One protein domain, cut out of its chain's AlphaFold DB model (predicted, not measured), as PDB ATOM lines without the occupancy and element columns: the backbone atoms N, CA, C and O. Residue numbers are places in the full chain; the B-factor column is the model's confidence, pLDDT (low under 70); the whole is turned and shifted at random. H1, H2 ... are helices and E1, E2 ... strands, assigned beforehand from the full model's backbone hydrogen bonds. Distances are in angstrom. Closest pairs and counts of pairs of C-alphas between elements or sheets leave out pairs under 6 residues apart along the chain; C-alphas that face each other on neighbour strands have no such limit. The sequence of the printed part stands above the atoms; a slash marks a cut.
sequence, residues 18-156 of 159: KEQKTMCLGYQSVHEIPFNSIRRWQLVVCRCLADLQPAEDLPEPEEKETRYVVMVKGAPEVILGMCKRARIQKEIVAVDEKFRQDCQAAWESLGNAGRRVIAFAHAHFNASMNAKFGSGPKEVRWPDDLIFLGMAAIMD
ATOM      1  N   LYS A  18      54.498   1.987  50.350       27.86
ATOM      2  CA  LYS A  18      54.851   3.032  51.315       27.86
ATOM      3  C   LYS A  18      54.412   4.431  50.855       27.86
ATOM      4  O   LYS A  18      53.958   5.210  51.689       27.86
ATOM      5  N   GLU A  19      54.445   4.716  49.551       34.06
ATOM      6  CA  GLU A  19      53.881   5.938  48.935       34.06
ATOM      7  C   GLU A  19      52.352   5.981  49.072       34.06
ATOM      8  O   GLU A  19      51.768   7.039  49.296       34.06
ATOM      9  N   GLN A  20      51.705   4.811  49.055       35.22
ATOM     10  CA  GLN A  20      50.264   4.669  49.275       35.22
ATOM     11  C   GLN A  20      49.812   5.219  50.642       35.22
ATOM     12  O   GLN A  20      48.703   5.730  50.754       35.22
ATOM     13  N   LYS A  21      50.675   5.175  51.672       28.67
ATOM     14  CA  LYS A  21      50.416   5.779  52.994       28.67
ATOM     15  C   LYS A  21      50.630   7.297  53.020       28.67
ATOM     16  O   LYS A  21      49.923   7.980  53.757       28.67
ATOM     17  N   THR A  22      51.572   7.823  52.238       32.94
ATOM     18  CA  THR A  22      51.864   9.266  52.166       32.94
ATOM     19  C   THR A  22      50.843  10.007  51.294       32.94
ATOM     20  O   THR A  22      50.432  11.111  51.643       32.94
ATOM     21  N   MET A  23      50.339   9.383  50.220       41.12
ATOM     22  CA  MET A  23      49.271   9.952  49.379       41.12
ATOM     23  C   MET A  23      47.949  10.169  50.139       41.12
ATOM     24  O   MET A  23      47.193  11.074  49.788       41.12
ATOM     25  N   CYS A  24      47.694   9.414  51.214       42.69
ATOM     26  CA  CYS A  24      46.510   9.586  52.065       42.69
ATOM     27  C   CYS A  24      46.477  10.919  52.835       42.69
ATOM     28  O   CYS A  24      45.412  11.311  53.302       42.69
ATOM     29  N   LEU A  25      47.611  11.613  52.997       48.59
ATOM     30  CA  LEU A  25      47.660  12.886  53.729       48.59
ATOM     31  C   LEU A  25      47.242  14.090  52.872       48.59
ATOM     32  O   LEU A  25      46.821  15.101  53.425       48.59
ATOM     33  N   GLY A  26      47.333  13.986  51.541       61.66
ATOM     34  CA  GLY A  26      47.042  15.096  50.626       61.66
ATOM     35  C   GLY A  26      45.881  14.871  49.664       61.66
ATOM     36  O   GLY A  26      45.471  15.822  49.002       61.66
ATOM     37  N   TYR A  27      45.333  13.656  49.585       70.44
ATOM     38  CA  TYR A  27      44.210  13.328  48.710       70.44
ATOM     39  C   TYR A  27      43.112  12.588  49.476       70.44
ATOM     40  O   TYR A  27      43.363  11.567  50.111       70.44
ATOM     41  N   GLN A  28      41.877  13.078  49.378       80.31
ATOM     42  CA  GLN A  28      40.697  12.454  49.975       80.31
ATOM     43  C   GLN A  28      39.820  11.848  48.881       80.31
ATOM     44  O   GLN A  28      39.246  12.582  48.081       80.31
ATOM     45  N   SER A  29      39.673  10.523  48.847       78.62
ATOM     46  CA  SER A  29      38.761   9.855  47.910       78.62
ATOM     47  C   SER A  29      37.312  10.260  48.188       78.62
ATOM     48  O   SER A  29      36.815  10.075  49.300       78.62
ATOM     49  N   VAL A  30      36.632  10.795  47.178       84.06
ATOM     50  CA  VAL A  30      35.228  11.237  47.265       84.06
ATOM     51  C   VAL A  30      34.285  10.352  46.457       84.06
ATOM     52  O   VAL A  30      33.094  10.300  46.753       84.06
ATOM     53  N   HIS A  31      34.802   9.656  45.443       84.06
ATOM     54  CA  HIS A  31      34.027   8.744  44.610       84.06
ATOM     55  C   HIS A  31      34.934   7.698  43.972       84.06
ATOM     56  O   HIS A  31      36.071   7.997  43.612       84.06
ATOM     57  N   GLU A  32      34.423   6.488  43.782       82.81
ATOM     58  CA  GLU A  32      35.137   5.425  43.089       82.81
ATOM     59  C   GLU A  32      34.197   4.609  42.207       82.81
ATOM     60  O   GLU A  32      33.035   4.373  42.534       82.81
ATOM     61  N   ILE A  33      34.733   4.165  41.074       82.56
ATOM     62  CA  ILE A  33      34.112   3.183  40.201       82.56
ATOM     63  C   ILE A  33      35.007   1.948  40.235       82.56
ATOM     64  O   ILE A  33      36.138   1.998  39.727       82.56
ATOM     65  N   PRO A  34      34.524   0.838  40.822       83.88
ATOM     66  CA  PRO A  34      35.307  -0.376  40.918       83.88
ATOM     67  C   PRO A  34      35.584  -0.951  39.530       83.88
ATOM     68  O   PRO A  34      34.875  -0.687  38.555       83.88
ATOM     69  N   PHE A  35      36.626  -1.778  39.458       79.00
ATOM     70  CA  PHE A  35      36.987  -2.459  38.225       79.00
ATOM     71  C   PHE A  35      35.807  -3.272  37.682       79.00
ATOM     72  O   PHE A  35      35.197  -4.069  38.395       79.00
ATOM     73  N   ASN A  36      35.523  -3.102  36.394       83.44
ATOM     74  CA  ASN A  36      34.499  -3.864  35.694       83.44
ATOM     75  C   ASN A  36      35.125  -4.574  34.489       83.44
ATOM     76  O   ASN A  36      35.754  -3.920  33.660       83.44
ATOM     77  N   SER A  37      34.915  -5.885  34.356       78.75
ATOM     78  CA  SER A  37      35.502  -6.705  33.283       78.75
ATOM     79  C   SER A  37      35.093  -6.272  31.871       78.75
ATOM     80  O   SER A  37      35.846  -6.497  30.932       78.75
ATOM     81  N   ILE A  38      33.936  -5.619  31.717       82.25
ATOM     82  CA  ILE A  38      33.481  -5.054  30.437       82.25
ATOM     83  C   ILE A  38      34.263  -3.774  30.117       82.25
ATOM     84  O   ILE A  38      34.667  -3.553  28.980       82.25
ATOM     85  N   ARG A  39      34.508  -2.927  31.125       80.38
ATOM     86  CA  ARG A  39      35.173  -1.623  30.953       80.38
ATOM     87  C   ARG A  39      36.700  -1.729  30.972       80.38
ATOM     88  O   ARG A  39      37.369  -0.945  30.318       80.38
ATOM     89  N   ARG A  40      37.250  -2.713  31.687       86.31
ATOM     90  CA  ARG A  40      38.690  -2.996  31.839       86.31
ATOM     91  C   ARG A  40      39.504  -1.837  32.441       86.31
ATOM     92  O   ARG A  40      40.721  -1.766  32.261       86.31
ATOM     93  N   TRP A  41      38.845  -0.972  33.209       88.56
ATOM     94  CA  TRP A  41      39.448   0.097  34.005       88.56
ATOM     95  C   TRP A  41      38.728   0.263  35.345       88.56
ATOM     96  O   TRP A  41      37.615  -0.230  35.536       88.56
ATOM     97  N   GLN A  42      39.391   0.946  36.272       85.81
ATOM     98  CA  GLN A  42      38.844   1.447  37.533       85.81
ATOM     99  C   GLN A  42      39.179   2.936  37.657       85.81
ATOM    100  O   GLN A  42      40.211   3.377  37.141       85.81
ATOM    101  N   LEU A  43      38.319   3.691  38.331       87.31
ATOM    102  CA  LEU A  43      38.432   5.141  38.455       87.31
ATOM    103  C   LEU A  43      38.226   5.549  39.903       87.31
ATOM    104  O   LEU A  43      37.340   5.028  40.573       87.31
ATOM    105  N   VAL A  44      39.017   6.506  40.364       84.31
ATOM    106  CA  VAL A  44      38.850   7.133  41.672       84.31
ATOM    107  C   VAL A  44      38.909   8.640  41.483       84.31
ATOM    108  O   VAL A  44      39.786   9.156  40.795       84.31
ATOM    109  N   VAL A  45      37.962   9.345  42.086       84.50
ATOM    110  CA  VAL A  45      37.975  10.799  42.203       84.50
ATOM    111  C   VAL A  45      38.444  11.137  43.606       84.50
ATOM    112  O   VAL A  45      37.845  10.711  44.597       84.50
ATOM    113  N   CYS A  46      39.503  11.929  43.680       83.50
ATOM    114  CA  CYS A  46      40.067  12.423  44.919       83.50
ATOM    115  C   CYS A  46      39.980  13.945  44.963       83.50
ATOM    116  O   CYS A  46      40.192  14.631  43.967       83.50
ATOM    117  N   ARG A  47      39.705  14.482  46.143       82.94
ATOM    118  CA  ARG A  47      39.883  15.890  46.466       82.94
ATOM    119  C   ARG A  47      41.332  16.130  46.870       82.94
ATOM    120  O   ARG A  47      41.843  15.401  47.718       82.94
ATOM    121  N   CYS A  48      41.966  17.154  46.318       76.31
ATOM    122  CA  CYS A  48      43.289  17.596  46.746       76.31
ATOM    123  C   CYS A  48      43.138  18.438  48.022       76.31
ATOM    124  O   CYS A  48      42.467  19.468  48.008       76.31
ATOM    125  N   LEU A  49      43.713  17.973  49.131       68.50
ATOM    126  CA  LEU A  49      43.730  18.660  50.430       68.50
ATOM    127  C   LEU A  49      44.990  19.512  50.631       68.50
ATOM    128  O   LEU A  49      45.012  20.381  51.498       68.50
ATOM    129  N   ALA A  50      46.027  19.265  49.834       60.50
ATOM    130  CA  ALA A  50      47.244  20.058  49.778       60.50
ATOM    131  C   ALA A  50      47.620  20.291  48.310       60.50
ATOM    132  O   ALA A  50      47.433  19.395  47.479       60.50
ATOM    133  N   ASP A  51      48.170  21.467  47.997       55.19
ATOM    134  CA  ASP A  51      48.714  21.806  46.677       55.19
ATOM    135  C   ASP A  51      50.021  21.038  46.426       55.19
ATOM    136  O   ASP A  51      51.120  21.584  46.418       55.19
ATOM    137  N   LEU A  52      49.907  19.718  46.281       52.06
ATOM    138  CA  LEU A  52      51.045  18.819  46.099       52.06
ATOM    139  C   LEU A  52      51.628  18.892  44.685       52.06
ATOM    140  O   LEU A  52      52.770  18.487  44.480       52.06
ATOM    141  N   GLN A  53      50.872  19.417  43.718       51.06
ATOM    142  CA  GLN A  53      51.357  19.730  42.377       51.06
ATOM    143  C   GLN A  53      50.657  20.989  41.845       51.06
ATOM    144  O   GLN A  53      49.429  21.082  41.948       51.06
ATOM    145  N   PRO A  54      51.388  21.941  41.236       51.22
ATOM    146  CA  PRO A  54      50.748  22.956  40.419       51.22
ATOM    147  C   PRO A  54      50.061  22.222  39.267       51.22
ATOM    148  O   PRO A  54      50.721  21.569  38.458       51.22
ATOM    149  N   ALA A  55      48.729  22.263  39.217       55.16
ATOM    150  CA  ALA A  55      48.028  21.886  38.003       55.16
ATOM    151  C   ALA A  55      48.322  22.987  36.984       55.16
ATOM    152  O   ALA A  55      47.671  24.032  36.973       55.16
ATOM    153  N   GLU A  56      49.389  22.774  36.219       55.00
ATOM    154  CA  GLU A  56      49.735  23.573  35.052       55.00
ATOM    155  C   GLU A  56      48.466  23.661  34.178       55.00
ATOM    156  O   GLU A  56      47.824  22.642  33.916       55.00
ATOM    157  N   ASP A  57      48.056  24.887  33.831       58.75
ATOM    158  CA  ASP A  57      46.866  25.232  33.027       58.75
ATOM    159  C   ASP A  57      45.473  25.216  33.697       58.75
ATOM    160  O   ASP A  57      44.469  25.314  32.987       58.75
ATOM    161  N   LEU A  58      45.353  25.159  35.031       65.81
ATOM    162  CA  LEU A  58      44.057  25.379  35.702       65.81
ATOM    163  C   LEU A  58      44.018  26.686  36.498       65.81
ATOM    164  O   LEU A  58      44.973  26.972  37.226       65.81
ATOM    165  N   PRO A  59      42.901  27.440  36.434       69.56
ATOM    166  CA  PRO A  59      42.717  28.603  37.287       69.56
ATOM    167  C   PRO A  59      42.812  28.197  38.762       69.56
ATOM    168  O   PRO A  59      42.543  27.044  39.140       69.56
ATOM    169  N   GLU A  60      43.218  29.144  39.603       72.12
ATOM    170  CA  GLU A  60      43.115  28.963  41.046       72.12
ATOM    171  C   GLU A  60      41.644  28.710  41.417       72.12
ATOM    172  O   GLU A  60      40.749  29.298  40.802       72.12
ATOM    173  N   PRO A  61      41.371  27.784  42.351       72.19
ATOM    174  CA  PRO A  61      40.006  27.528  42.782       72.19
ATOM    175  C   PRO A  61      39.408  28.793  43.416       72.19
ATOM    176  O   PRO A  61      40.054  29.456  44.225       72.19
ATOM    177  N   GLU A  62      38.163  29.118  43.065       73.56
ATOM    178  CA  GLU A  62      37.413  30.205  43.702       73.56
ATOM    179  C   GLU A  62      37.126  29.894  45.188       73.56
ATOM    180  O   GLU A  62      37.220  28.746  45.616       73.56
ATOM    181  N   GLU A  63      36.688  30.880  45.988       70.88
ATOM    182  CA  GLU A  63      36.462  30.734  47.448       70.88
ATOM    183  C   GLU A  63      35.560  29.546  47.863       70.88
ATOM    184  O   GLU A  63      35.578  29.119  49.018       70.88
ATOM    185  N   LYS A  64      34.741  29.013  46.945       77.69
ATOM    186  CA  LYS A  64      33.821  27.880  47.180       77.69
ATOM    187  C   LYS A  64      34.174  26.622  46.384       77.69
ATOM    188  O   LYS A  64      33.416  25.641  46.407       77.69
ATOM    189  N   GLU A  65      35.298  26.642  45.685       81.06
ATOM    190  CA  GLU A  65      35.797  25.543  44.881       81.06
ATOM    191  C   GLU A  65      37.031  24.916  45.516       81.06
ATOM    192  O   GLU A  65      37.726  25.486  46.350       81.06
ATOM    193  N   THR A  66      37.280  23.670  45.150       84.00
ATOM    194  CA  THR A  66      38.464  22.932  45.561       84.00
ATOM    195  C   THR A  66      38.962  22.160  44.355       84.00
ATOM    196  O   THR A  66      38.195  21.788  43.461       84.00
ATOM    197  N   ARG A  67      40.266  21.904  44.326       84.19
ATOM    198  CA  ARG A  67      40.853  21.091  43.272       84.19
ATOM    199  C   ARG A  67      40.524  19.621  43.505       84.19
ATOM    200  O   ARG A  67      40.694  19.096  44.609       84.19
ATOM    201  N   TYR A  68      40.064  18.969  42.452       84.62
ATOM    202  CA  TYR A  68      39.877  17.531  42.392       84.62
ATOM    203  C   TYR A  68      40.812  16.940  41.344       84.62
ATOM    204  O   TYR A  68      41.237  17.598  40.391       84.62
ATOM    205  N   VAL A  69      41.114  15.666  41.527       83.00
ATOM    206  CA  VAL A  69      41.848  14.848  40.578       83.00
ATOM    207  C   VAL A  69      41.067  13.568  40.356       83.00
ATOM    208  O   VAL A  69      40.687  12.870  41.296       83.00
ATOM    209  N   VAL A  70      40.806  13.261  39.094       84.62
ATOM    210  CA  VAL A  70      40.350  11.936  38.697       84.62
ATOM    211  C   VAL A  70      41.567  11.116  38.304       84.62
ATOM    212  O   VAL A  70      42.413  11.579  37.545       84.62
ATOM    213  N   MET A  71      41.668   9.908  38.842       85.56
ATOM    214  CA  MET A  71      42.723   8.949  38.546       85.56
ATOM    215  C   MET A  71      42.085   7.688  37.982       85.56
ATOM    216  O   MET A  71      41.138   7.147  38.554       85.56
ATOM    217  N   VAL A  72      42.612   7.204  36.864       87.06
ATOM    218  CA  VAL A  72      42.118   6.008  36.182       87.06
ATOM    219  C   VAL A  72      43.278   5.048  35.980       87.06
ATOM    220  O   VAL A  72      44.356   5.448  35.542       87.06
ATOM    221  N   LYS A  73      43.055   3.768  36.291       86.81
ATOM    222  CA  LYS A  73      44.001   2.692  35.969       86.81
ATOM    223  C   LYS A  73      43.304   1.523  35.292       86.81
ATOM    224  O   LYS A  73      42.175   1.175  35.643       86.81
ATOM    225  N   GLY A  74      43.972   0.890  34.336       88.44
ATOM    226  CA  GLY A  74      43.364  -0.183  33.552       88.44
ATOM    227  C   GLY A  74      44.259  -0.740  32.457       88.44
ATOM    228  O   GLY A  74      45.476  -0.549  32.475       88.44
ATOM    229  N   ALA A  75      43.636  -1.445  31.512       89.88
ATOM    230  CA  ALA A  75      44.319  -1.956  30.329       89.88
ATOM    231  C   ALA A  75      44.872  -0.794  29.478       89.88
ATOM    232  O   ALA A  75      44.153   0.190  29.270       89.88
ATOM    233  N   PRO A  76      46.111  -0.896  28.963       87.12
ATOM    234  CA  PRO A  76      46.772   0.205  28.265       87.12
ATOM    235  C   PRO A  76      46.003   0.695  27.041       87.12
ATOM    236  O   PRO A  76      45.799   1.896  26.899       87.12
ATOM    237  N   GLU A  77      45.465  -0.223  26.242       89.62
ATOM    238  CA  GLU A  77      44.622   0.085  25.083       89.62
ATOM    239  C   GLU A  77      43.376   0.916  25.435       89.62
ATOM    240  O   GLU A  77      42.988   1.813  24.690       89.62
ATOM    241  N   VAL A  78      42.757   0.653  26.592       90.31
ATOM    242  CA  VAL A  78      41.527   1.339  26.995       90.31
ATOM    243  C   VAL A  78      41.841   2.717  27.556       90.31
ATOM    244  O   VAL A  78      41.189   3.689  27.188       90.31
ATOM    245  N   ILE A  79      42.859   2.816  28.413       89.75
ATOM    246  CA  ILE A  79      43.271   4.093  29.003       89.75
ATOM    247  C   ILE A  79      43.785   5.044  27.923       89.75
ATOM    248  O   ILE A  79      43.392   6.208  27.903       89.75
ATOM    249  N   LEU A  80      44.598   4.553  26.986       87.81
ATOM    250  CA  LEU A  80      45.106   5.358  25.878       87.81
ATOM    251  C   LEU A  80      43.974   5.885  24.982       87.81
ATOM    252  O   LEU A  80      44.038   7.026  24.535       87.81
ATOM    253  N   GLY A  81      42.913   5.097  24.775       87.56
ATOM    254  CA  GLY A  81      41.717   5.534  24.047       87.56
ATOM    255  C   GLY A  81      40.915   6.637  24.751       87.56
ATOM    256  O   GLY A  81      40.183   7.371  24.090       87.56
ATOM    257  N   MET A  82      41.063   6.785  26.072       86.81
ATOM    258  CA  MET A  82      40.417   7.841  26.865       86.81
ATOM    259  C   MET A  82      41.267   9.115  26.984       86.81
ATOM    260  O   MET A  82      40.774  10.127  27.474       86.81
ATOM    261  N   CYS A  83      42.534   9.082  26.567       88.38
ATOM    262  CA  CYS A  83      43.455  10.205  26.721       88.38
ATOM    263  C   CYS A  83      43.637  10.956  25.398       88.38
ATOM    264  O   CYS A  83      43.857  10.344  24.350       88.38
ATOM    265  N   LYS A  84      43.612  12.292  25.444       85.94
ATOM    266  CA  LYS A  84      44.010  13.138  24.297       85.94
ATOM    267  C   LYS A  84      45.397  13.738  24.472       85.94
ATOM    268  O   LYS A  84      46.002  14.179  23.499       85.94
ATOM    269  N   ARG A  85      45.896  13.760  25.705       88.06
ATOM    270  CA  ARG A  85      47.197  14.312  26.078       88.06
ATOM    271  C   ARG A  85      47.986  13.270  26.857       88.06
ATOM    272  O   ARG A  85      47.399  12.416  27.516       88.06
ATOM    273  N   ALA A  86      49.305  13.325  26.779       85.06
ATOM    274  CA  ALA A  86      50.212  12.481  27.537       85.06
ATOM    275  C   ALA A  86      51.260  13.351  28.219       85.06
ATOM    276  O   ALA A  86      51.779  14.291  27.622       85.06
ATOM    277  N   ARG A  87      51.577  13.041  29.473       81.31
ATOM    278  CA  ARG A  87      52.656  13.698  30.197       81.31
ATOM    279  C   ARG A  87      53.938  12.915  29.974       81.31
ATOM    280  O   ARG A  87      54.103  11.808  30.481       81.31
ATOM    281  N   ILE A  88      54.855  13.508  29.223       76.38
ATOM    282  CA  ILE A  88      56.203  12.988  29.030       76.38
ATOM    283  C   ILE A  88      57.131  13.912  29.809       76.38
ATOM    284  O   ILE A  88      57.386  15.051  29.437       76.38
ATOM    285  N   GLN A  89      57.635  13.421  30.934       72.94
ATOM    286  CA  GLN A  89      58.463  14.214  31.841       72.94
ATOM    287  C   GLN A  89      57.717  15.370  32.487       72.94
ATOM    288  O   GLN A  89      56.884  15.155  33.372       72.94
ATOM    289  N   LYS A  90      58.076  16.587  32.107       71.69
ATOM    290  CA  LYS A  90      57.452  17.808  32.597       71.69
ATOM    291  C   LYS A  90      56.543  18.431  31.547       71.69
ATOM    292  O   LYS A  90      55.870  19.396  31.862       71.69
ATOM    293  N   GLU A  91      56.501  17.868  30.343       74.06
ATOM    294  CA  GLU A  91      55.741  18.423  29.236       74.06
ATOM    295  C   GLU A  91      54.491  17.589  28.975       74.06
ATOM    296  O   GLU A  91      54.494  16.356  29.062       74.06
ATOM    297  N   ILE A  92      53.403  18.286  28.668       81.81
ATOM    298  CA  ILE A  92      52.158  17.680  28.219       81.81
ATOM    299  C   ILE A  92      52.155  17.763  26.697       81.81
ATOM    300  O   ILE A  92      52.120  18.850  26.126       81.81
ATOM    301  N   VAL A  93      52.191  16.608  26.042       83.75
ATOM    302  CA  VAL A  93      52.139  16.491  24.584       83.75
ATOM    303  C   VAL A  93      50.782  15.949  24.149       83.75
ATOM    304  O   VAL A  93      50.105  15.252  24.908       83.75
ATOM    305  N   ALA A  94      50.364  16.260  22.925       87.50
ATOM    306  CA  ALA A  94      49.178  15.644  22.342       87.50
ATOM    307  C   ALA A  94      49.436  14.156  22.050       87.50
ATOM    308  O   ALA A  94      50.533  13.760  21.654       87.50
ATOM    309  N   VAL A  95      48.418  13.322  22.260       86.25
ATOM    310  CA  VAL A  95      48.457  11.909  21.876       86.25
ATOM    311  C   VAL A  95      48.194  11.818  20.379       86.25
ATOM    312  O   VAL A  95      47.048  11.735  19.936       86.25
ATOM    313  N   ASP A  96      49.279  11.827  19.612       88.56
ATOM    314  CA  ASP A  96      49.256  11.571  18.176       88.56
ATOM    315  C   ASP A  96      49.267  10.071  17.867       88.56
ATOM    316  O   ASP A  96      49.641   9.234  18.693       88.56
ATOM    317  N   GLU A  97      48.915   9.716  16.631       88.19
ATOM    318  CA  GLU A  97      48.886   8.321  16.175       88.19
ATOM    319  C   GLU A  97      50.246   7.626  16.335       88.19
ATOM    320  O   GLU A  97      50.318   6.473  16.751       88.19
ATOM    321  N   LYS A  98      51.342   8.361  16.114       87.25
ATOM    322  CA  LYS A  98      52.698   7.855  16.347       87.25
ATOM    323  C   LYS A  98      52.931   7.489  17.816       87.25
ATOM    324  O   LYS A  98      53.431   6.408  18.102       87.25
ATOM    325  N   PHE A  99      52.514   8.352  18.747       87.06
ATOM    326  CA  PHE A  99      52.642   8.081  20.180       87.06
ATOM    327  C   PHE A  99      51.843   6.835  20.578       87.06
ATOM    328  O   PHE A  99      52.300   6.036  21.396       87.06
ATOM    329  N   ARG A 100      50.664   6.639  19.975       87.50
ATOM    330  CA  ARG A 100      49.855   5.440  20.214       87.50
ATOM    331  C   ARG A 100      50.547   4.171  19.734       87.50
ATOM    332  O   ARG A 100      50.575   3.200  20.483       87.50
ATOM    333  N   GLN A 101      51.127   4.200  18.537       88.69
ATOM    334  CA  GLN A 101      51.880   3.076  17.975       88.69
ATOM    335  C   GLN A 101      53.122   2.743  18.810       88.69
ATOM    336  O   GLN A 101      53.362   1.574  19.111       88.69
ATOM    337  N   ASP A 102      53.869   3.760  19.246       88.12
ATOM    338  CA  ASP A 102      55.045   3.582  20.102       88.12
ATOM    339  C   ASP A 102      54.658   2.957  21.450       88.12
ATOM    340  O   ASP A 102      55.291   2.003  21.915       88.12
ATOM    341  N   CYS A 103      53.576   3.445  22.068       87.19
ATOM    342  CA  CYS A 103      53.055   2.839  23.288       87.19
ATOM    343  C   CYS A 103      52.617   1.392  23.031       87.19
ATOM    344  O   CYS A 103      52.920   0.521  23.850       87.19
ATOM    345  N   GLN A 104      51.965   1.131  21.891       88.44
ATOM    346  CA  GLN A 104      51.474  -0.192  21.523       88.44
ATOM    347  C   GLN A 104      52.581  -1.222  21.438       88.44
ATOM    348  O   GLN A 104      52.530  -2.247  22.121       88.44
ATOM    349  N   ALA A 105      53.630  -0.898  20.691       89.31
ATOM    350  CA  ALA A 105      54.807  -1.741  20.598       89.31
ATOM    351  C   ALA A 105      55.435  -2.001  21.981       89.31
ATOM    352  O   ALA A 105      55.865  -3.121  22.272       89.31
ATOM    353  N   ALA A 106      55.453  -0.994  22.863       87.69
ATOM    354  CA  ALA A 106      56.011  -1.132  24.205       87.69
ATOM    355  C   ALA A 106      55.214  -2.116  25.079       87.69
ATOM    356  O   ALA A 106      55.814  -3.013  25.678       87.69
ATOM    357  N   TRP A 107      53.882  -1.995  25.162       85.31
ATOM    358  CA  TRP A 107      53.097  -2.917  25.996       85.31
ATOM    359  C   TRP A 107      53.006  -4.323  25.398       85.31
ATOM    360  O   TRP A 107      52.964  -5.288  26.159       85.31
ATOM    361  N   GLU A 108      53.027  -4.464  24.069       87.88
ATOM    362  CA  GLU A 108      53.087  -5.767  23.393       87.88
ATOM    363  C   GLU A 108      54.411  -6.480  23.684       87.88
ATOM    364  O   GLU A 108      54.417  -7.656  24.048       87.88
ATOM    365  N   SER A 109      55.536  -5.762  23.622       88.69
ATOM    366  CA  SER A 109      56.852  -6.300  23.988       88.69
ATOM    367  C   SER A 109      56.894  -6.770  25.448       88.69
ATOM    368  O   SER A 109      57.360  -7.873  25.747       88.69
ATOM    369  N   LEU A 110      56.339  -5.972  26.365       84.81
ATOM    370  CA  LEU A 110      56.238  -6.320  27.786       84.81
ATOM    371  C   LEU A 110      55.301  -7.514  28.025       84.81
ATOM    372  O   LEU A 110      55.605  -8.370  28.860       84.81
ATOM    373  N   GLY A 111      54.200  -7.600  27.275       83.88
ATOM    374  CA  GLY A 111      53.281  -8.737  27.286       83.88
ATOM    375  C   GLY A 111      53.944 -10.027  26.801       83.88
ATOM    376  O   GLY A 111      53.822 -11.059  27.460       83.88
ATOM    377  N   ASN A 112      54.732  -9.956  25.724       85.50
ATOM    378  CA  ASN A 112      55.522 -11.081  25.208       85.50
ATOM    379  C   ASN A 112      56.586 -11.557  26.208       85.50
ATOM    380  O   ASN A 112      56.916 -12.739  26.250       85.50
ATOM    381  N   ALA A 113      57.086 -10.658  27.059       85.19
ATOM    382  CA  ALA A 113      57.969 -10.992  28.176       85.19
ATOM    383  C   ALA A 113      57.229 -11.575  29.403       85.19
ATOM    384  O   ALA A 113      57.836 -11.726  30.464       85.19
ATOM    385  N   GLY A 114      55.927 -11.867  29.293       82.88
ATOM    386  CA  GLY A 114      55.113 -12.446  30.364       82.88
ATOM    387  C   GLY A 114      54.743 -11.461  31.476       82.88
ATOM    388  O   GLY A 114      54.417 -11.881  32.587       82.88
ATOM    389  N   ARG A 115      54.811 -10.148  31.222       83.12
ATOM    390  CA  ARG A 115      54.474  -9.112  32.211       83.12
ATOM    391  C   ARG A 115      53.069  -8.576  31.962       83.12
ATOM    392  O   ARG A 115      52.666  -8.357  30.824       83.12
ATOM    393  N   ARG A 116      52.327  -8.300  33.035       84.81
ATOM    394  CA  ARG A 116      51.027  -7.629  32.951       84.81
ATOM    395  C   ARG A 116      51.236  -6.123  32.955       84.81
ATOM    396  O   ARG A 116      51.782  -5.580  33.910       84.81
ATOM    397  N   VAL A 117      50.785  -5.452  31.905       85.56
ATOM    398  CA  VAL A 117      50.903  -3.997  31.776       85.56
ATOM    399  C   VAL A 117      49.634  -3.322  32.288       85.56
ATOM    400  O   VAL A 117      48.525  -3.722  31.938       85.56
ATOM    401  N   ILE A 118      49.797  -2.301  33.123       85.88
ATOM    402  CA  ILE A 118      48.724  -1.448  33.636       85.88
ATOM    403  C   ILE A 118      49.057  -0.012  33.257       85.88
ATOM    404  O   ILE A 118      50.144   0.468  33.570       85.88
ATOM    405  N   ALA A 119      48.125   0.671  32.603       88.88
ATOM    406  CA  ALA A 119      48.251   2.088  32.302       88.88
ATOM    407  C   ALA A 119      47.570   2.954  33.357       88.88
ATOM    408  O   ALA A 119      46.589   2.539  33.983       88.88
ATOM    409  N   PHE A 120      48.081   4.174  33.492       86.38
ATOM    410  CA  PHE A 120      47.595   5.193  34.406       86.38
ATOM    411  C   PHE A 120      47.322   6.484  33.645       86.38
ATOM    412  O   PHE A 120      48.121   6.921  32.814       86.38
ATOM    413  N   ALA A 121      46.206   7.116  33.974       86.69
ATOM    414  CA  ALA A 121      45.864   8.441  33.500       86.69
ATOM    415  C   ALA A 121      45.233   9.249  34.627       86.69
ATOM    416  O   ALA A 121      44.651   8.692  35.563       86.69
ATOM    417  N   HIS A 122      45.344  10.565  34.528       86.06
ATOM    418  CA  HIS A 122      44.704  11.468  35.465       86.06
ATOM    419  C   HIS A 122      44.184  12.724  34.775       86.06
ATOM    420  O   HIS A 122      44.606  13.064  33.674       86.06
ATOM    421  N   ALA A 123      43.282  13.434  35.431       85.12
ATOM    422  CA  ALA A 123      42.956  14.799  35.063       85.12
ATOM    423  C   ALA A 123      42.651  15.601  36.317       85.12
ATOM    424  O   ALA A 123      41.952  15.132  37.217       85.12
ATOM    425  N   HIS A 124      43.173  16.818  36.354       84.12
ATOM    426  CA  HIS A 124      42.809  17.791  37.367       84.12
ATOM    427  C   HIS A 124      41.617  18.599  36.874       84.12
ATOM    428  O   HIS A 124      41.489  18.870  35.679       84.12
ATOM    429  N   PHE A 125      40.744  18.978  37.795       85.31
ATOM    430  CA  PHE A 125      39.641  19.883  37.517       85.31
ATOM    431  C   PHE A 125      39.221  20.590  38.806       85.31
ATOM    432  O   PHE A 125      39.388  20.057  39.906       85.31
ATOM    433  N   ASN A 126      38.673  21.791  38.671       85.75
ATOM    434  CA  ASN A 126      38.081  22.506  39.792       85.75
ATOM    435  C   ASN A 126      36.585  22.191  39.834       85.75
ATOM    436  O   ASN A 126      35.928  22.091  38.797       85.75
ATOM    437  N   ALA A 127      36.064  21.986  41.035       85.25
ATOM    438  CA  ALA A 127      34.634  21.874  41.261       85.25
ATOM    439  C   ALA A 127      34.292  22.422  42.646       85.25
ATOM    440  O   ALA A 127      35.161  22.587  43.506       85.25
ATOM    441  N   SER A 128      33.004  22.664  42.886       84.81
ATOM    442  CA  SER A 128      32.535  23.093  44.201       84.81
ATOM    443  C   SER A 128      32.944  22.101  45.291       84.81
ATOM    444  O   SER A 128      32.839  20.890  45.114       84.81
ATOM    445  N   MET A 129      33.323  22.612  46.462       79.69
ATOM    446  CA  MET A 129      33.685  21.803  47.630       79.69
ATOM    447  C   MET A 129      32.577  20.828  48.085       79.69
ATOM    448  O   MET A 129      32.869  19.805  48.701       79.69
ATOM    449  N   ASN A 130      31.315  21.127  47.756       79.12
ATOM    450  CA  ASN A 130      30.149  20.287  48.051       79.12
ATOM    451  C   ASN A 130      29.681  19.454  46.843       79.12
ATOM    452  O   ASN A 130      28.565  18.927  46.851       79.12
ATOM    453  N   ALA A 131      30.492  19.361  45.784       79.62
ATOM    454  CA  ALA A 131      30.155  18.588  44.600       79.62
ATOM    455  C   ALA A 131      29.974  17.106  44.948       79.62
ATOM    456  O   ALA A 131      30.794  16.495  45.636       79.62
ATOM    457  N   LYS A 132      28.889  16.518  44.437       80.12
ATOM    458  CA  LYS A 132      28.682  15.070  44.435       80.12
ATOM    459  C   LYS A 132      29.038  14.533  43.058       80.12
ATOM    460  O   LYS A 132      28.559  15.062  42.058       80.12
ATOM    461  N   PHE A 133      29.867  13.498  43.025       81.50
ATOM    462  CA  PHE A 133      30.313  12.847  41.797       81.50
ATOM    463  C   PHE A 133      29.532  11.563  41.552       81.50
ATOM    464  O   PHE A 133      29.237  10.826  42.494       81.50
ATOM    465  N   GLY A 134      29.253  11.293  40.281       75.88
ATOM    466  CA  GLY A 134      28.635  10.057  39.823       75.88
ATOM    467  C   GLY A 134      27.956  10.223  38.460       75.88
ATOM    468  O   GLY A 134      28.356  11.063  37.656       75.88
ATOM    469  N   SER A 135      26.983   9.359  38.167       65.44
ATOM    470  CA  SER A 135      26.290   9.278  36.867       65.44
ATOM    471  C   SER A 135      24.871   9.871  36.871       65.44
ATOM    472  O   SER A 135      24.146   9.734  35.887       65.44
ATOM    473  N   GLY A 136      24.440  10.483  37.974       69.50
ATOM    474  CA  GLY A 136      23.120  11.085  38.123       69.50
ATOM    475  C   GLY A 136      22.995  12.474  37.473       69.50
ATOM    476  O   GLY A 136      23.983  13.183  37.309       69.50
ATOM    477  N   PRO A 137      21.768  12.937  37.169       59.34
ATOM    478  CA  PRO A 137      21.518  14.215  36.484       59.34
ATOM    479  C   PRO A 137      21.888  15.469  37.298       59.34
ATOM    480  O   PRO A 137      21.864  16.572  36.763       59.34
ATOM    481  N   LYS A 138      22.192  15.322  38.594       64.94
ATOM    482  CA  LYS A 138      22.633  16.406  39.493       64.94
ATOM    483  C   LYS A 138      24.093  16.256  39.932       64.94
ATOM    484  O   LYS A 138      24.546  17.014  40.787       64.94
ATOM    485  N   GLU A 139      24.796  15.251  39.418       75.88
ATOM    486  CA  GLU A 139      26.161  14.929  39.822       75.88
ATOM    487  C   GLU A 139      27.162  15.550  38.849       75.88
ATOM    488  O   GLU A 139      26.930  15.625  37.642       75.88
ATOM    489  N   VAL A 140      28.281  16.027  39.389       75.12
ATOM    490  CA  VAL A 140      29.370  16.581  38.589       75.12
ATOM    491  C   VAL A 140      30.079  15.425  37.896       75.12
ATOM    492  O   VAL A 140      30.533  14.479  38.545       75.12
ATOM    493  N   ARG A 141      30.182  15.505  36.570       79.19
ATOM    494  CA  ARG A 141      30.971  14.569  35.768       79.19
ATOM    495  C   ARG A 141      32.427  15.034  35.733       79.19
ATOM    496  O   ARG A 141      32.696  16.227  35.624       79.19
ATOM    497  N   TRP A 142      33.363  14.094  35.829       82.31
ATOM    498  CA  TRP A 142      34.789  14.369  35.630       82.31
ATOM    499  C   TRP A 142      35.090  14.662  34.148       82.31
ATOM    500  O   TRP A 142      34.339  14.227  33.271       82.31
ATOM    501  N   PRO A 143      36.180  15.387  33.844       82.25
ATOM    502  CA  PRO A 143      36.565  15.669  32.466       82.25
ATOM    503  C   PRO A 143      36.877  14.381  31.693       82.25
ATOM    504  O   PRO A 143      37.538  13.478  32.205       82.25
ATOM    505  N   ASP A 144      36.433  14.324  30.435       79.50
ATOM    506  CA  ASP A 144      36.761  13.228  29.511       79.50
ATOM    507  C   ASP A 144      38.171  13.381  28.900       79.50
ATOM    508  O   ASP A 144      38.674  12.463  28.263       79.50
ATOM    509  N   ASP A 145      38.812  14.542  29.066       81.81
ATOM    510  CA  ASP A 145      40.160  14.813  28.559       81.81
ATOM    511  C   ASP A 145      41.228  14.426  29.587       81.81
ATOM    512  O   ASP A 145      41.769  15.264  30.315       81.81
ATOM    513  N   LEU A 146      41.489  13.122  29.664       87.44
ATOM    514  CA  LEU A 146      42.506  12.574  30.549       87.44
ATOM    515  C   LEU A 146      43.916  12.778  29.983       87.44
ATOM    516  O   LEU A 146      44.158  12.677  28.776       87.44
ATOM    517  N   ILE A 147      44.857  13.016  30.894       87.00
ATOM    518  CA  ILE A 147      46.288  13.057  30.625       87.00
ATOM    519  C   ILE A 147      46.866  11.682  30.955       87.00
ATOM    520  O   ILE A 147      46.841  11.225  32.101       87.00
ATOM    521  N   PHE A 148      47.401  11.022  29.936       88.81
ATOM    522  CA  PHE A 148      48.109   9.761  30.067       88.81
ATOM    523  C   PHE A 148      49.420   9.976  30.820       88.81
ATOM    524  O   PHE A 148      50.258  10.767  30.395       88.81
ATOM    525  N   LEU A 149      49.606   9.276  31.935       85.12
ATOM    526  CA  LEU A 149      50.816   9.389  32.749       85.12
ATOM    527  C   LEU A 149      51.880   8.381  32.333       85.12
ATOM    528  O   LEU A 149      53.068   8.686  32.337       85.12
ATOM    529  N   GLY A 150      51.456   7.160  32.014       84.38
ATOM    530  CA  GLY A 150      52.387   6.086  31.721       84.38
ATOM    531  C   GLY A 150      51.824   4.697  31.946       84.38
ATOM    532  O   GLY A 150      50.629   4.503  32.184       84.38
ATOM    533  N   MET A 151      52.723   3.720  31.874       85.88
ATOM    534  CA  MET A 151      52.413   2.306  32.030       85.88
ATOM    535  C   MET A 151      53.415   1.650  32.968       85.88
ATOM    536  O   MET A 151      54.615   1.889  32.874       85.88
ATOM    537  N   ALA A 152      52.926   0.770  33.832       83.62
ATOM    538  CA  ALA A 152      53.757  -0.092  34.655       83.62
ATOM    539  C   ALA A 152      53.574  -1.547  34.228       83.62
ATOM    540  O   ALA A 152      52.452  -2.015  34.036       83.62
ATOM    541  N   ALA A 153      54.683  -2.272  34.114       81.69
ATOM    542  CA  ALA A 153      54.681  -3.710  33.893       81.69
ATOM    543  C   ALA A 153      54.917  -4.429  35.221       81.69
ATOM    544  O   ALA A 153      55.952  -4.251  35.862       81.69
ATOM    545  N   ILE A 154      53.968  -5.264  35.617       82.56
ATOM    546  CA  ILE A 154      54.031  -6.070  36.829       82.56
ATOM    547  C   ILE A 154      54.328  -7.508  36.408       82.56
ATOM    548  O   ILE A 154      53.708  -8.036  35.484       82.56
ATOM    549  N   MET A 155      55.303  -8.141  37.060       77.44
ATOM    550  CA  MET A 155      55.484  -9.586  36.921       77.44
ATOM    551  C   MET A 155      54.342 -10.263  37.665       77.44
ATOM    552  O   MET A 155      54.131  -9.959  38.838       77.44
ATOM    553  N   ASP A 156      53.607 -11.149  36.997       64.25
ATOM    554  CA  ASP A 156      52.654 -11.997  37.709       64.25
ATOM    555  C   ASP A 156      53.492 -12.898  38.632       64.25
ATOM    556  O   ASP A 156      54.372 -13.608  38.129       64.25
TER     557      ASP A 156
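AT A GLANCE: This is residues 18 to 156 of the 159 residues of an uncharacterized protein of Strongylus vulgaris (UniProt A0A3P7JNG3). A strongly twisted sheet of seven strands forms a wall, with the long strand E6 running through its middle and the helices H2 and H3 packed over one face as a second layer. Strands E4 and E5 make a short hairpin at one edge, and the small helix H1 lies off the sheet, beyond E1. The printed part has 139 residues, with three named helices and seven named strands in the order H1 E1 E2 E3 H2 E4 E5 H3 E6 E7. The sheet is mixed, ordered E1 E2 E3 E6 E7 E4 E5, and the class is mixed, helices and strands. The whole is compact, with a radius of gyration of the C-alphas of 15.9 A and spans of 50 by 35 by 30 A.

IN THESE COORDINATES: Find C-alpha 115 at (54.474, -9.112, 32.211); from there E6 runs 40.8 A to C-alpha 128 at (32.535, 23.093, 44.201), bending by 52 degrees at residue 125. Beside it are E3, residues 65 to 74, 29.1 A, and E7, residues 146 to 155, 26.5 A, which bends by 51 degrees at residue 149. Look next for E2, residues 41 to 48, 22.0 A, E1, residues 27 to 33, E4, residues 83 to 88, and E5, residues 91 to 94. H3 takes residues 97 to 112, 22.4 A, H2 residues 76 to 82, and H1 residues 19 to 23, from C-alpha 19 at (53.881, 5.938, 48.935).

HOW THE PARTS SIT: E6 is antiparallel to E3, with N 70 and O 123 at 2.9 A, and to E7, with N 118 and O 152 at 2.8 A. E1, E2 and E3 form a meander, each strand the antiparallel neighbour of the one before; look at N 30 and O 45, 2.9 A, and N 44 and O 71, 2.9 A. E7 is parallel to E4 at 67 degrees, with N 87 and O 148 at 2.8 A, and the hairpin E4 and E5 has N 86 and O 93 at 2.8 A. E3, H2, E4 and E5, H3, E6 are split strand-helix-strand units, in each of which a helix comes along the chain between two strands of the sheet that are not neighbours, with E6 and E7 between E3 and E4 in the sheet and E7 and E4 between E5 and E6; both crossovers are right-handed. H2 lies over E6 at a height over the sheet of 7.4 A, the C-alphas of Pro 76 and Ala 119 being closest, 4.7 A. H3 lies over E6 and E7 at 9.8 A; its closest C-alphas to E6 are those of Trp 107 and Val 117, 6.3 A. H2 and H3 only just touch, with 3 pairs of C-alphas within 8 A, through residues 100 to 107 of H3 alone; the closest are Leu 80 and Arg 100, 7.4 A. In H1, H2 and H3 every O i to N i+4 pair is within hydrogen-bond range.

THE WHOLE: The C-alphas farthest apart are those of Glu 63 and Asn 112, 51.1 A. The printed part has no cut; the links E2 to E3 and E6 to E7 are long. The model's pLDDT is under 70 at residues 18 to 26, 49 to 59, 135 to 138 and 156.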